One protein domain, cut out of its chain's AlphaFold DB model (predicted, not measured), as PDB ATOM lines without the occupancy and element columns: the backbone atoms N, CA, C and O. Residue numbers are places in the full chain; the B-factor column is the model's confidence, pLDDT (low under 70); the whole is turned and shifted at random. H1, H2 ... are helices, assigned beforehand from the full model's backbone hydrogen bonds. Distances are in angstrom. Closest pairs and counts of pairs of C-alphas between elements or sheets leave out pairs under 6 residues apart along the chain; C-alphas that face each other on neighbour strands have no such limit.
ATOM      1  N   LEU A   8      23.468  17.479 -33.529       88.69
ATOM      2  CA  LEU A   8      23.548  16.363 -32.589       88.69
ATOM      3  C   LEU A   8      24.887  15.620 -32.646       88.69
ATOM      4  O   LEU A   8      25.250  14.994 -31.657       88.69
ATOM      5  N   ALA A   9      25.636  15.698 -33.753       89.44
ATOM      6  CA  ALA A   9      26.961  15.086 -33.866       89.44
ATOM      7  C   ALA A   9      27.993  15.705 -32.900       89.44
ATOM      8  O   ALA A   9      28.955  15.036 -32.527       89.44
ATOM      9  N   ASN A  10      27.767  16.956 -32.479       88.75
ATOM     10  CA  ASN A  10      28.632  17.727 -31.580       88.75
ATOM     11  C   ASN A  10      27.952  18.101 -30.253       88.75
ATOM     12  O   ASN A  10      28.528  18.833 -29.451       88.75
ATOM     13  N   ALA A  11      26.718  17.653 -30.022       85.81
ATOM     14  CA  ALA A  11      25.981  17.985 -28.811       85.81
ATOM     15  C   ALA A  11      26.487  17.160 -27.618       85.81
ATOM     16  O   ALA A  11      26.684  15.956 -27.750       85.81
ATOM     17  N   ASP A  12      26.636  17.779 -26.443       83.12
ATOM     18  CA  ASP A  12      26.800  17.031 -25.190       83.12
ATOM     19  C   ASP A  12      25.469  16.339 -24.860       83.12
ATOM     20  O   ASP A  12      24.482  16.999 -24.514       83.12
ATOM     21  N   LEU A  13      25.441  15.012 -25.019       80.25
ATOM     22  CA  LEU A  13      24.236  14.192 -24.883       80.25
ATOM     23  C   LEU A  13      23.834  13.935 -23.426       80.25
ATOM     24  O   LEU A  13      22.802  13.305 -23.186       80.25
ATOM     25  N   ARG A  14      24.616  14.403 -22.448       76.38
ATOM     26  CA  ARG A  14      24.287  14.221 -21.033       76.38
ATOM     27  C   ARG A  14      23.213  15.207 -20.571       76.38
ATOM     28  O   ARG A  14      23.194  16.361 -21.026       76.38
ATOM     29  N   PRO A  15      22.362  14.797 -19.613       73.88
ATOM     30  CA  PRO A  15      21.509  15.721 -18.874       73.88
ATOM     31  C   PRO A  15      22.330  16.860 -18.259       73.88
ATOM     32  O   PRO A  15      23.432  16.625 -17.776       73.88
ATOM     33  N   GLU A  16      21.788  18.083 -18.207       73.00
ATOM     34  CA  GLU A  16      22.480  19.243 -17.609       73.00
ATOM     35  C   GLU A  16      22.946  18.988 -16.167       73.00
ATOM     36  O   GLU A  16      23.977  19.503 -15.748       73.00
ATOM     37  N   THR A  17      22.218  18.151 -15.424       72.81
ATOM     38  CA  THR A  17      22.524  17.750 -14.043       72.81
ATOM     39  C   THR A  17      23.678  16.753 -13.918       72.81
ATOM     40  O   THR A  17      24.178  16.558 -12.817       72.81
ATOM     41  N   GLU A  18      24.078  16.112 -15.018       66.56
ATOM     42  CA  GLU A  18      25.149  15.106 -15.096       66.56
ATOM     43  C   GLU A  18      26.365  15.629 -15.877       66.56
ATOM     44  O   GLU A  18      27.257  14.866 -16.247       66.56
ATOM     45  N   ARG A  19      26.408  16.941 -16.146       69.75
ATOM     46  CA  ARG A  19      27.570  17.612 -16.729       69.75
ATOM     47  C   ARG A  19      28.606  17.908 -15.646       69.75
ATOM     48  O   ARG A  19      28.734  19.044 -15.205       69.75
ATOM     49  N   ASP A  20      29.289  16.867 -15.183       63.47
ATOM     50  CA  ASP A  20      30.464  16.961 -14.308       63.47
ATOM     51  C   ASP A  20      31.709  17.481 -15.056       63.47
ATOM     52  O   ASP A  20      31.642  17.836 -16.233       63.47
ATOM     53  N   GLU A  21      32.844  17.587 -14.362       56.41
ATOM     54  CA  GLU A  21      34.109  18.082 -14.929       56.41
ATOM     55  C   GLU A  21      34.813  17.049 -15.830       56.41
ATOM     56  O   GLU A  21      35.667  17.440 -16.621       56.41
ATOM     57  N   PHE A  22      34.444  15.759 -15.778       56.00
ATOM     58  CA  PHE A  22      35.088  14.661 -16.517       56.00
ATOM     59  C   PHE A  22      34.093  13.895 -17.393       56.00
ATOM     60  O   PHE A  22      33.239  13.178 -16.894       56.00
ATOM     61  N   THR A  23      34.140  14.070 -18.715       55.38
ATOM     62  CA  THR A  23      32.936  13.913 -19.542       55.38
ATOM     63  C   THR A  23      33.102  13.290 -20.928       55.38
ATOM     64  O   THR A  23      33.323  13.964 -21.937       55.38
ATOM     65  N   HIS A  24      32.742  12.018 -21.032       65.00
ATOM     66  CA  HIS A  24      32.448  11.341 -22.298       65.00
ATOM     67  C   HIS A  24      31.091  11.775 -22.900       65.00
ATOM     68  O   HIS A  24      30.334  10.942 -23.365       65.00
ATOM     69  N   GLY A  25      30.701  13.054 -22.843       72.31
ATOM     70  CA  GLY A  25      29.356  13.499 -23.253       72.31
ATOM     71  C   GLY A  25      29.159  13.661 -24.764       72.31
ATOM     72  O   GLY A  25      28.031  13.643 -25.260       72.31
ATOM     73  N   PHE A  26      30.256  13.808 -25.510       85.88
ATOM     74  CA  PHE A  26      30.223  14.038 -26.951       85.88
ATOM     75  C   PHE A  26      30.109  12.713 -27.721       85.88
ATOM     76  O   PHE A  26      30.920  11.811 -27.492       85.88
ATOM     77  N   PRO A  27      29.177  12.588 -28.686       90.38
ATOM     78  CA  PRO A  27      28.899  11.329 -29.370       90.38
ATOM     79  C   PRO A  27      30.138  10.691 -30.004       90.38
ATOM     80  O   PRO A  27      30.305   9.475 -29.941       90.38
ATOM     81  N   LEU A  28      31.021  11.501 -30.605       92.75
ATOM     82  CA  LEU A  28      32.234  10.997 -31.248       92.75
ATOM     83  C   LEU A  28      33.270  10.499 -30.230       92.75
ATOM     84  O   LEU A  28      33.942   9.503 -30.492       92.75
ATOM     85  N   VAL A  29      33.369  11.147 -29.065       89.88
ATOM     86  CA  VAL A  29      34.230  10.700 -27.960       89.88
ATOM     87  C   VAL A  29      33.739   9.354 -27.435       89.88
ATOM     88  O   VAL A  29      34.543   8.433 -27.327       89.88
ATOM     89  N   ILE A  30      32.427   9.207 -27.202       89.25
ATOM     90  CA  ILE A  30      31.816   7.934 -26.779       89.25
ATOM     91  C   ILE A  30      32.092   6.850 -27.815       89.25
ATOM     92  O   ILE A  30      32.591   5.785 -27.476       89.25
ATOM     93  N   ALA A  31      31.805   7.114 -29.094       93.31
ATOM     94  CA  ALA A  31      31.994   6.124 -30.148       93.31
ATOM     95  C   ALA A  31      33.461   5.672 -30.261       93.31
ATOM     96  O   ALA A  31      33.720   4.486 -30.459       93.31
ATOM     97  N   ALA A  32      34.424   6.584 -30.102       93.19
ATOM     98  CA  ALA A  32      35.844   6.241 -30.090       93.19
ATOM     99  C   ALA A  32      36.263   5.478 -28.816       93.19
ATOM    100  O   ALA A  32      37.023   4.509 -28.907       93.19
ATOM    101  N   GLY A  33      35.748   5.881 -27.648       89.56
ATOM    102  CA  GLY A  33      35.977   5.233 -26.352       89.56
ATOM    103  C   GLY A  33      35.405   3.814 -26.274       89.56
ATOM    104  O   GLY A  33      36.070   2.909 -25.789       89.56
ATOM    105  N   GLU A  34      34.236   3.581 -26.862       91.81
ATOM    106  CA  GLU A  34      33.614   2.254 -26.976       91.81
ATOM    107  C   GLU A  34      34.132   1.453 -28.186       91.81
ATOM    108  O   GLU A  34      33.704   0.328 -28.442       91.81
ATOM    109  N   ASN A  35      35.072   2.021 -28.951       93.88
ATOM    110  CA  ASN A  35      35.661   1.412 -30.143       93.88
ATOM    111  C   ASN A  35      34.629   1.047 -31.243       93.88
ATOM    112  O   ASN A  35      34.793   0.072 -31.979       93.88
ATOM    113  N   PHE A  36      33.567   1.843 -31.384       95.62
ATOM    114  CA  PHE A  36      32.492   1.669 -32.366       95.62
ATOM    115  C   PHE A  36      32.782   2.427 -33.668       95.62
ATOM    116  O   PHE A  36      32.299   3.542 -33.890       95.62
ATOM    117  N   LEU A  37      33.562   1.795 -34.552       96.12
ATOM    118  CA  LEU A  37      34.023   2.372 -35.818       96.12
ATOM    119  C   LEU A  37      32.874   2.911 -36.681       96.12
ATOM    120  O   LEU A  37      32.924   4.058 -37.112       96.12
ATOM    121  N   GLU A  38      31.841   2.112 -36.939       96.81
ATOM    122  CA  GLU A  38      30.760   2.480 -37.856       96.81
ATOM    123  C   GLU A  38      29.998   3.713 -37.362       96.81
ATOM    124  O   GLU A  38      29.710   4.617 -38.147       96.81
ATOM    125  N   LEU A  39      29.722   3.781 -36.056       95.00
ATOM    126  CA  LEU A  39      29.071   4.939 -35.448       95.00
ATOM    127  C   LEU A  39      29.959   6.182 -35.551       95.00
ATOM    128  O   LEU A  39      29.479   7.242 -35.949       95.00
ATOM    129  N   ALA A  40      31.251   6.048 -35.252       96.06
ATOM    130  CA  ALA A  40      32.199   7.150 -35.359       96.06
ATOM    131  C   ALA A  40      32.313   7.679 -36.802       96.06
ATOM    132  O   ALA A  40      32.321   8.889 -37.011       96.06
ATOM    133  N   LEU A  41      32.319   6.797 -37.810       96.75
ATOM    134  CA  LEU A  41      32.330   7.195 -39.224       96.75
ATOM    135  C   LEU A  41      31.052   7.937 -39.631       96.75
ATOM    136  O   LEU A  41      31.131   8.923 -40.364       96.75
ATOM    137  N   VAL A  42      29.884   7.505 -39.146       95.88
ATOM    138  CA  VAL A  42      28.617   8.220 -39.378       95.88
ATOM    139  C   VAL A  42      28.659   9.607 -38.734       95.88
ATOM    140  O   VAL A  42      28.291  10.586 -39.375       95.88
ATOM    141  N   LEU A  43      29.149   9.720 -37.501       95.38
ATOM    142  CA  LEU A  43      29.268  11.003 -36.805       95.38
ATOM    143  C   LEU A  43      30.199  11.973 -37.545       95.38
ATOM    144  O   LEU A  43      29.824  13.122 -37.776       95.38
ATOM    145  N   LEU A  44      31.366  11.500 -37.994       95.69
ATOM    146  CA  LEU A  44      32.297  12.291 -38.806       95.69
ATOM    147  C   LEU A  44      31.672  12.732 -40.135       95.69
ATOM    148  O   LEU A  44      31.794  13.895 -40.515       95.69
ATOM    149  N   ALA A  45      30.936  11.846 -40.813       95.00
ATOM    150  CA  ALA A  45      30.222  12.185 -42.046       95.00
ATOM    151  C   ALA A  45      29.144  13.269 -41.842       95.00
ATOM    152  O   ALA A  45      28.798  13.977 -42.787       95.00
ATOM    153  N   HIS A  46      28.639  13.417 -40.615       94.69
ATOM    154  CA  HIS A  46      27.685  14.449 -40.208       94.69
ATOM    155  C   HIS A  46      28.342  15.670 -39.534       94.69
ATOM    156  O   HIS A  46      27.638  16.504 -38.969       94.69
ATOM    157  N   GLY A  47      29.668  15.823 -39.632       92.81
ATOM    158  CA  GLY A  47      30.379  17.022 -39.180       92.81
ATOM    159  C   GLY A  47      30.732  17.035 -37.693       92.81
ATOM    160  O   GLY A  47      30.907  18.117 -37.130       92.81
ATOM    161  N   ALA A  48      30.824  15.868 -37.046       93.81
ATOM    162  CA  ALA A  48      31.426  15.777 -35.718       93.81
ATOM    163  C   ALA A  48      32.868  16.318 -35.739       93.81
ATOM    164  O   ALA A  48      33.640  15.986 -36.639       93.81
ATOM    165  N   ASP A  49      33.227  17.126 -34.744       92.00
ATOM    166  CA  ASP A  49      34.568  17.677 -34.582       92.00
ATOM    167  C   ASP A  49      35.539  16.555 -34.170       92.00
ATOM    168  O   ASP A  49      35.408  16.021 -33.058       92.00
ATOM    169  N   PRO A  50      36.531  16.186 -35.007       93.62
ATOM    170  CA  PRO A  50      37.498  15.143 -34.665       93.62
ATOM    171  C   PRO A  50      38.360  15.504 -33.449       93.62
ATOM    172  O   PRO A  50      38.946  14.609 -32.838       93.62
ATOM    173  N   ASN A  51      38.406  16.788 -33.074       90.44
ATOM    174  CA  ASN A  51      39.155  17.305 -31.936       90.44
ATOM    175  C   ASN A  51      38.308  17.479 -30.667       90.44
ATOM    176  O   ASN A  51      38.755  18.117 -29.710       90.44
ATOM    177  N   SER A  52      37.104  16.890 -30.644       86.75
ATOM    178  CA  SER A  52      36.190  16.940 -29.498       86.75
ATOM    179  C   SER A  52      36.912  16.657 -28.171       86.75
ATOM    180  O   SER A  52      37.733  15.742 -28.056       86.75
ATOM    181  N   ARG A  53      36.601  17.463 -27.154       78.31
ATOM    182  CA  ARG A  53      37.158  17.345 -25.797       78.31
ATOM    183  C   ARG A  53      36.347  16.329 -24.996       78.31
ATOM    184  O   ARG A  53      35.175  16.129 -25.300       78.31
ATOM    185  N   SER A  54      36.935  15.727 -23.965       70.50
ATOM    186  CA  SER A  54      36.201  14.873 -23.023       70.50
ATOM    187  C   SER A  54      36.018  15.549 -21.662       70.50
ATOM    188  O   SER A  54      35.633  14.876 -20.725       70.50
ATOM    189  N   THR A  55      36.203  16.866 -21.527       64.00
ATOM    190  CA  THR A  55      35.863  17.628 -20.310       64.00
ATOM    191  C   THR A  55      35.348  19.027 -20.636       64.00
ATOM    192  O   THR A  55      35.665  19.603 -21.684       64.00
ATOM    193  N   ALA A  56      34.564  19.605 -19.721       55.16
ATOM    194  CA  ALA A  56      34.203  21.017 -19.751       55.16
ATOM    195  C   ALA A  56      35.210  21.831 -18.919       55.16
ATOM    196  O   ALA A  56      35.236  21.721 -17.703       55.16
ATOM    197  N   ALA A  57      36.017  22.658 -19.593       54.78
ATOM    198  CA  ALA A  57      36.784  23.789 -19.046       54.78
ATOM    199  C   ALA A  57      37.540  23.600 -17.702       54.78
ATOM    200  O   ALA A  57      37.712  24.582 -16.982       54.78
ATOM    201  N   SER A  58      38.036  22.405 -17.367       54.88
ATOM    202  CA  SER A  58      39.025  22.235 -16.289       54.88
ATOM    203  C   SER A  58      40.437  22.539 -16.803       54.88
ATOM    204  O   SER A  58      40.735  22.309 -17.970       54.88
ATOM    205  N   ASP A  59      41.301  23.116 -15.966       51.56
ATOM    206  CA  ASP A  59      42.680  23.473 -16.327       51.56
ATOM    207  C   ASP A  59      43.663  22.362 -15.906       51.56
ATOM    208  O   ASP A  59      43.657  21.983 -14.732       51.56
ATOM    209  N   PRO A  60      44.541  21.858 -16.799       57.44
ATOM    210  CA  PRO A  60      44.575  22.059 -18.248       57.44
ATOM    211  C   PRO A  60      43.525  21.225 -18.994       57.44
ATOM    212  O   PRO A  60      43.374  20.032 -18.715       57.44
ATOM    213  N   PRO A  61      42.849  21.814 -19.996       63.09
ATOM    214  CA  PRO A  61      41.701  21.178 -20.616       63.09
ATOM    215  C   PRO A  61      42.135  20.164 -21.684       63.09
ATOM    216  O   PRO A  61      42.961  20.470 -22.547       63.09
ATOM    217  N   GLU A  62      41.530  18.976 -21.676       71.06
ATOM    218  CA  GLU A  62      41.794  17.896 -22.642       71.06
ATOM    219  C   GLU A  62      41.547  18.336 -24.084       71.06
ATOM    220  O   GLU A  62      40.684  19.183 -24.335       71.06
ATOM    221  N   TYR A  63      42.247  17.754 -25.053       72.88
ATOM    222  CA  TYR A  63      42.073  18.092 -26.464       72.88
ATOM    223  C   TYR A  63      42.194  16.863 -27.369       72.88
ATOM    224  O   TYR A  63      43.113  16.063 -27.218       72.88
ATOM    225  N   GLY A  64      41.260  16.714 -28.316       75.31
ATOM    226  CA  GLY A  64      41.308  15.677 -29.346       75.31
ATOM    227  C   GLY A  64      41.198  14.232 -28.849       75.31
ATOM    228  O   GLY A  64      41.894  13.331 -29.329       75.31
ATOM    229  N   MET A  65      40.261  13.995 -27.933       87.06
ATOM    230  CA  MET A  65      40.026  12.697 -27.289       87.06
ATOM    231  C   MET A  65      39.616  11.556 -28.237       87.06
ATOM    232  O   MET A  65      40.061  10.427 -28.005       87.06
ATOM    233  N   PRO A  66      38.857  11.782 -29.334       93.12
ATOM    234  CA  PRO A  66      38.550  10.711 -30.277       93.12
ATOM    235  C   PRO A  66      39.807  10.055 -30.860       93.12
ATOM    236  O   PRO A  66      39.884   8.826 -30.940       93.12
ATOM    237  N   LEU A  67      40.815  10.858 -31.224       95.00
ATOM    238  CA  LEU A  67      42.064  10.340 -31.786       95.00
ATOM    239  C   LEU A  67      42.871   9.580 -30.733       95.00
ATOM    240  O   LEU A  67      43.387   8.501 -31.035       95.00
ATOM    241  N   HIS A  68      42.918  10.085 -29.495       92.56
ATOM    242  CA  HIS A  68      43.546   9.383 -28.376       92.56
ATOM    243  C   HIS A  68      42.959   7.978 -28.187       92.56
ATOM    244  O   HIS A  68      43.703   6.994 -28.218       92.56
ATOM    245  N   HIS A  69      41.634   7.860 -28.062       91.88
ATOM    246  CA  HIS A  69      40.974   6.565 -27.888       91.88
ATOM    247  C   HIS A  69      41.204   5.630 -29.079       91.88
ATOM    248  O   HIS A  69      41.515   4.455 -28.884       91.88
ATOM    249  N   ALA A  70      41.119   6.141 -30.311       95.75
ATOM    250  CA  ALA A  70      41.345   5.333 -31.506       95.75
ATOM    251  C   ALA A  70      42.764   4.732 -31.544       95.75
ATOM    252  O   ALA A  70      42.923   3.546 -31.838       95.75
ATOM    253  N   VAL A  71      43.793   5.517 -31.200       96.00
ATOM    254  CA  VAL A  71      45.186   5.041 -31.126       96.00
ATOM    255  C   VAL A  71      45.371   4.050 -29.974       96.00
ATOM    256  O   VAL A  71      45.934   2.975 -30.189       96.00
ATOM    257  N   ARG A  72      44.847   4.354 -28.779       92.38
ATOM    258  CA  ARG A  72      44.931   3.483 -27.593       92.38
ATOM    259  C   ARG A  72      44.281   2.117 -27.822       92.38
ATOM    260  O   ARG A  72      44.847   1.096 -27.441       92.38
ATOM    261  N   HIS A  73      43.137   2.082 -28.506       94.44
ATOM    262  CA  HIS A  73      42.449   0.845 -28.894       94.44
ATOM    263  C   HIS A  73      43.046   0.162 -30.130       94.44
ATOM    264  O   HIS A  73      42.543  -0.877 -30.557       94.44
ATOM    265  N   ARG A  74      44.120   0.716 -30.716       96.44
ATOM    266  CA  ARG A  74      44.743   0.230 -31.958       96.44
ATOM    267  C   ARG A  74      43.743   0.164 -33.130       96.44
ATOM    268  O   ARG A  74      43.925  -0.611 -34.069       96.44
ATOM    269  N   ASN A  75      42.698   0.996 -33.102       97.00
ATOM    270  CA  ASN A  75      41.727   1.145 -34.185       97.00
ATOM    271  C   ASN A  75      42.259   2.140 -35.221       97.00
ATOM    272  O   ASN A  75      41.828   3.293 -35.319       97.00
ATOM    273  N   TYR A  76      43.239   1.683 -36.000       97.31
ATOM    274  CA  TYR A  76      43.931   2.529 -36.971       97.31
ATOM    275  C   TYR A  76      43.023   3.013 -38.104       97.31
ATOM    276  O   TYR A  76      43.260   4.093 -38.635       97.31
ATOM    277  N   SER A  77      41.962   2.267 -38.435       97.31
ATOM    278  CA  SER A  77      40.943   2.705 -39.396       97.31
ATOM    279  C   SER A  77      40.242   3.972 -38.912       97.31
ATOM    280  O   SER A  77      40.179   4.950 -39.652       97.31
ATOM    281  N   LEU A  78      39.778   3.987 -37.657       97.88
ATOM    282  CA  LEU A  78      39.164   5.176 -37.071       97.88
ATOM    283  C   LEU A  78      40.173   6.322 -36.946       97.88
ATOM    284  O   LEU A  78      39.876   7.444 -37.344       97.88
ATOM    285  N   ALA A  79      41.378   6.043 -36.445       97.88
ATOM    286  CA  ALA A  79      42.416   7.061 -36.299       97.88
ATOM    287  C   ALA A  79      42.797   7.701 -37.647       97.88
ATOM    288  O   ALA A  79      42.977   8.912 -37.724       97.88
ATOM    289  N   HIS A  80      42.862   6.925 -38.733       97.75
ATOM    290  CA  HIS A  80      43.070   7.472 -40.072       97.75
ATOM    291  C   HIS A  80      41.922   8.381 -40.515       97.75
ATOM    292  O   HIS A  80      42.208   9.487 -40.964       97.75
ATOM    293  N   SER A  81      40.666   7.974 -40.318       97.88
ATOM    294  CA  SER A  81      39.505   8.813 -40.640       97.88
ATOM    295  C   SER A  81      39.459  10.106 -39.821       97.88
ATOM    296  O   SER A  81      39.103  11.153 -40.351       97.88
ATOM    297  N   LEU A  82      39.849  10.057 -38.544       97.56
ATOM    298  CA  LEU A  82      39.940  11.239 -37.686       97.56
ATOM    299  C   LEU A  82      41.005  12.216 -38.191       97.56
ATOM    300  O   LEU A  82      40.734  13.407 -38.311       97.56
ATOM    301  N   LEU A  83      42.189  11.713 -38.550       97.50
ATOM    302  CA  LEU A  83      43.259  12.529 -39.134       97.50
ATOM    303  C   LEU A  83      42.866  13.099 -40.506       97.50
ATOM    304  O   LEU A  83      43.171  14.251 -40.792       97.50
ATOM    305  N   ASP A  84      42.170  12.325 -41.345       96.75
ATOM    306  CA  ASP A  84      41.628  12.807 -42.627       96.75
ATOM    307  C   ASP A  84      40.585  13.924 -42.423       96.75
ATOM    308  O   ASP A  84      40.481  14.831 -43.246       96.75
ATOM    309  N   GLY A  85      39.849  13.884 -41.307       94.56
ATOM    310  CA  GLY A  85      38.888  14.908 -40.895       94.56
ATOM    311  C   GLY A  85      39.495  16.154 -40.239       94.56
ATOM    312  O   GLY A  85      38.743  17.068 -39.909       94.56
ATOM    313  N   GLY A  86      40.818  16.222 -40.049       94.44
ATOM    314  CA  GLY A  86      41.493  17.348 -39.386       94.44
ATOM    315  C   GLY A  86      41.751  17.157 -37.887       94.44
ATOM    316  O   GLY A  86      41.924  18.141 -37.168       94.44
ATOM    317  N   GLY A  87      41.766  15.912 -37.404       94.56
ATOM    318  CA  GLY A  87      42.227  15.587 -36.055       94.56
ATOM    319  C   GLY A  87      43.682  16.018 -35.835       94.56
ATOM    320  O   GLY A  87      44.537  15.764 -36.685       94.56
ATOM    321  N   ASP A  88      43.962  16.661 -34.707       92.75
ATOM    322  CA  ASP A  88      45.292  17.143 -34.336       92.75
ATOM    323  C   ASP A  88      46.165  15.971 -33.851       92.75
ATOM    324  O   ASP A  88      45.798  15.282 -32.898       92.75
ATOM    325  N   PRO A  89      47.339  15.713 -34.456       93.69
ATOM    326  CA  PRO A  89      48.237  14.657 -33.989       93.69
ATOM    327  C   PRO A  89      48.810  14.896 -32.580       93.69
ATOM    328  O   PRO A  89      49.381  13.972 -31.998       93.69
ATOM    329  N   ASN A  90      48.661  16.104 -32.031       90.19
ATOM    330  CA  ASN A  90      49.029  16.493 -30.672       90.19
ATOM    331  C   ASN A  90      47.835  16.469 -29.703       90.19
ATOM    332  O   ASN A  90      47.833  17.187 -28.705       90.19
ATOM    333  N   SER A  91      46.822  15.642 -29.956       85.88
ATOM    334  CA  SER A  91      45.792  15.348 -28.959       85.88
ATOM    335  C   SER A  91      46.390  14.945 -27.603       85.88
ATOM    336  O   SER A  91      47.336  14.151 -27.521       85.88
ATOM    337  N   PHE A  92      45.805  15.478 -26.532       81.81
ATOM    338  CA  PHE A  92      46.294  15.354 -25.165       81.81
ATOM    339  C   PHE A  92      45.131  15.091 -24.192       81.81
ATOM    340  O   PHE A  92      44.295  15.982 -23.993       81.81
ATOM    341  N   PRO A  93      45.054  13.891 -23.587       75.12
ATOM    342  CA  PRO A  93      44.205  13.650 -22.423       75.12
ATOM    343  C   PRO A  93      44.805  14.308 -21.172       75.12
ATOM    344  O   PRO A  93      46.022  14.410 -21.034       75.12
ATOM    345  N   HIS A  94      43.970  14.740 -20.232       68.81
ATOM    346  CA  HIS A  94      44.449  15.319 -18.981       68.81
ATOM    347  C   HIS A  94      44.992  14.196 -18.087       68.81
ATOM    348  O   HIS A  94      44.333  13.177 -17.895       68.81
ATOM    349  N   CYS A  95      46.195  14.382 -17.536       60.31
ATOM    350  CA  CYS A  95      46.869  13.413 -16.658       60.31
ATOM    351  C   CYS A  95      47.137  12.015 -17.262       60.31
ATOM    352  O   CYS A  95      47.381  11.069 -16.513       60.31
ATOM    353  N   ASP A  96      47.155  11.876 -18.590       65.06
ATOM    354  CA  ASP A  96      47.544  10.641 -19.284       65.06
ATOM    355  C   ASP A  96      48.561  10.962 -20.400       65.06
ATOM    356  O   ASP A  96      48.859  12.124 -20.688       65.06
ATOM    357  N   GLN A  97      49.160   9.936 -20.998       79.44
ATOM    358  CA  GLN A  97      50.119  10.079 -22.088       79.44
ATOM    359  C   GLN A  97      49.462  10.753 -23.298       79.44
ATOM    360  O   GLN A  97      48.354  10.391 -23.715       79.44
TER     361      GLN A  97
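Overview. This is residues 8 to 97 of the 395 residues of an uncharacterized protein of Gemmatimonadetes bacterium (UniProt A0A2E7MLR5). What shape? Little is regular structure: two helical hairpins, H1 with H2 and H3 with H4, stand side by side, and residues 8 to 26 loop beyond. What builds it? It is all helix, with 33 of 90 printed residues in H1 to H4 and no named strand, and compact, with radius of gyration of the C-alphas 12.0 A and spans 34, 28 and 20 A.

Arrangement. What touches what? H1, residues 27 to 33, touches H3, residues 65 to 72, C-alphas 29 and 66 closest at 4.9 A. H2, residues 37 to 45, touches H4, residues 76 to 84, C-alphas 37 and 78 closest at 6.0 A. And the backbones? Every O i to N i+4 helix pair is within hydrogen-bond range.

Along the chain. Where does H1 begin? C-alpha 27 is at (28.899, 11.329, -29.370). Where does H4 end? C-alpha 84 is at (41.628, 12.807, -42.627).

Size, cuts and confidence. Which link is long? The link H2 to H3 is. Where is pLDDT under 70? Residues 18 to 24, 55 to 61 and 94 to 96 are.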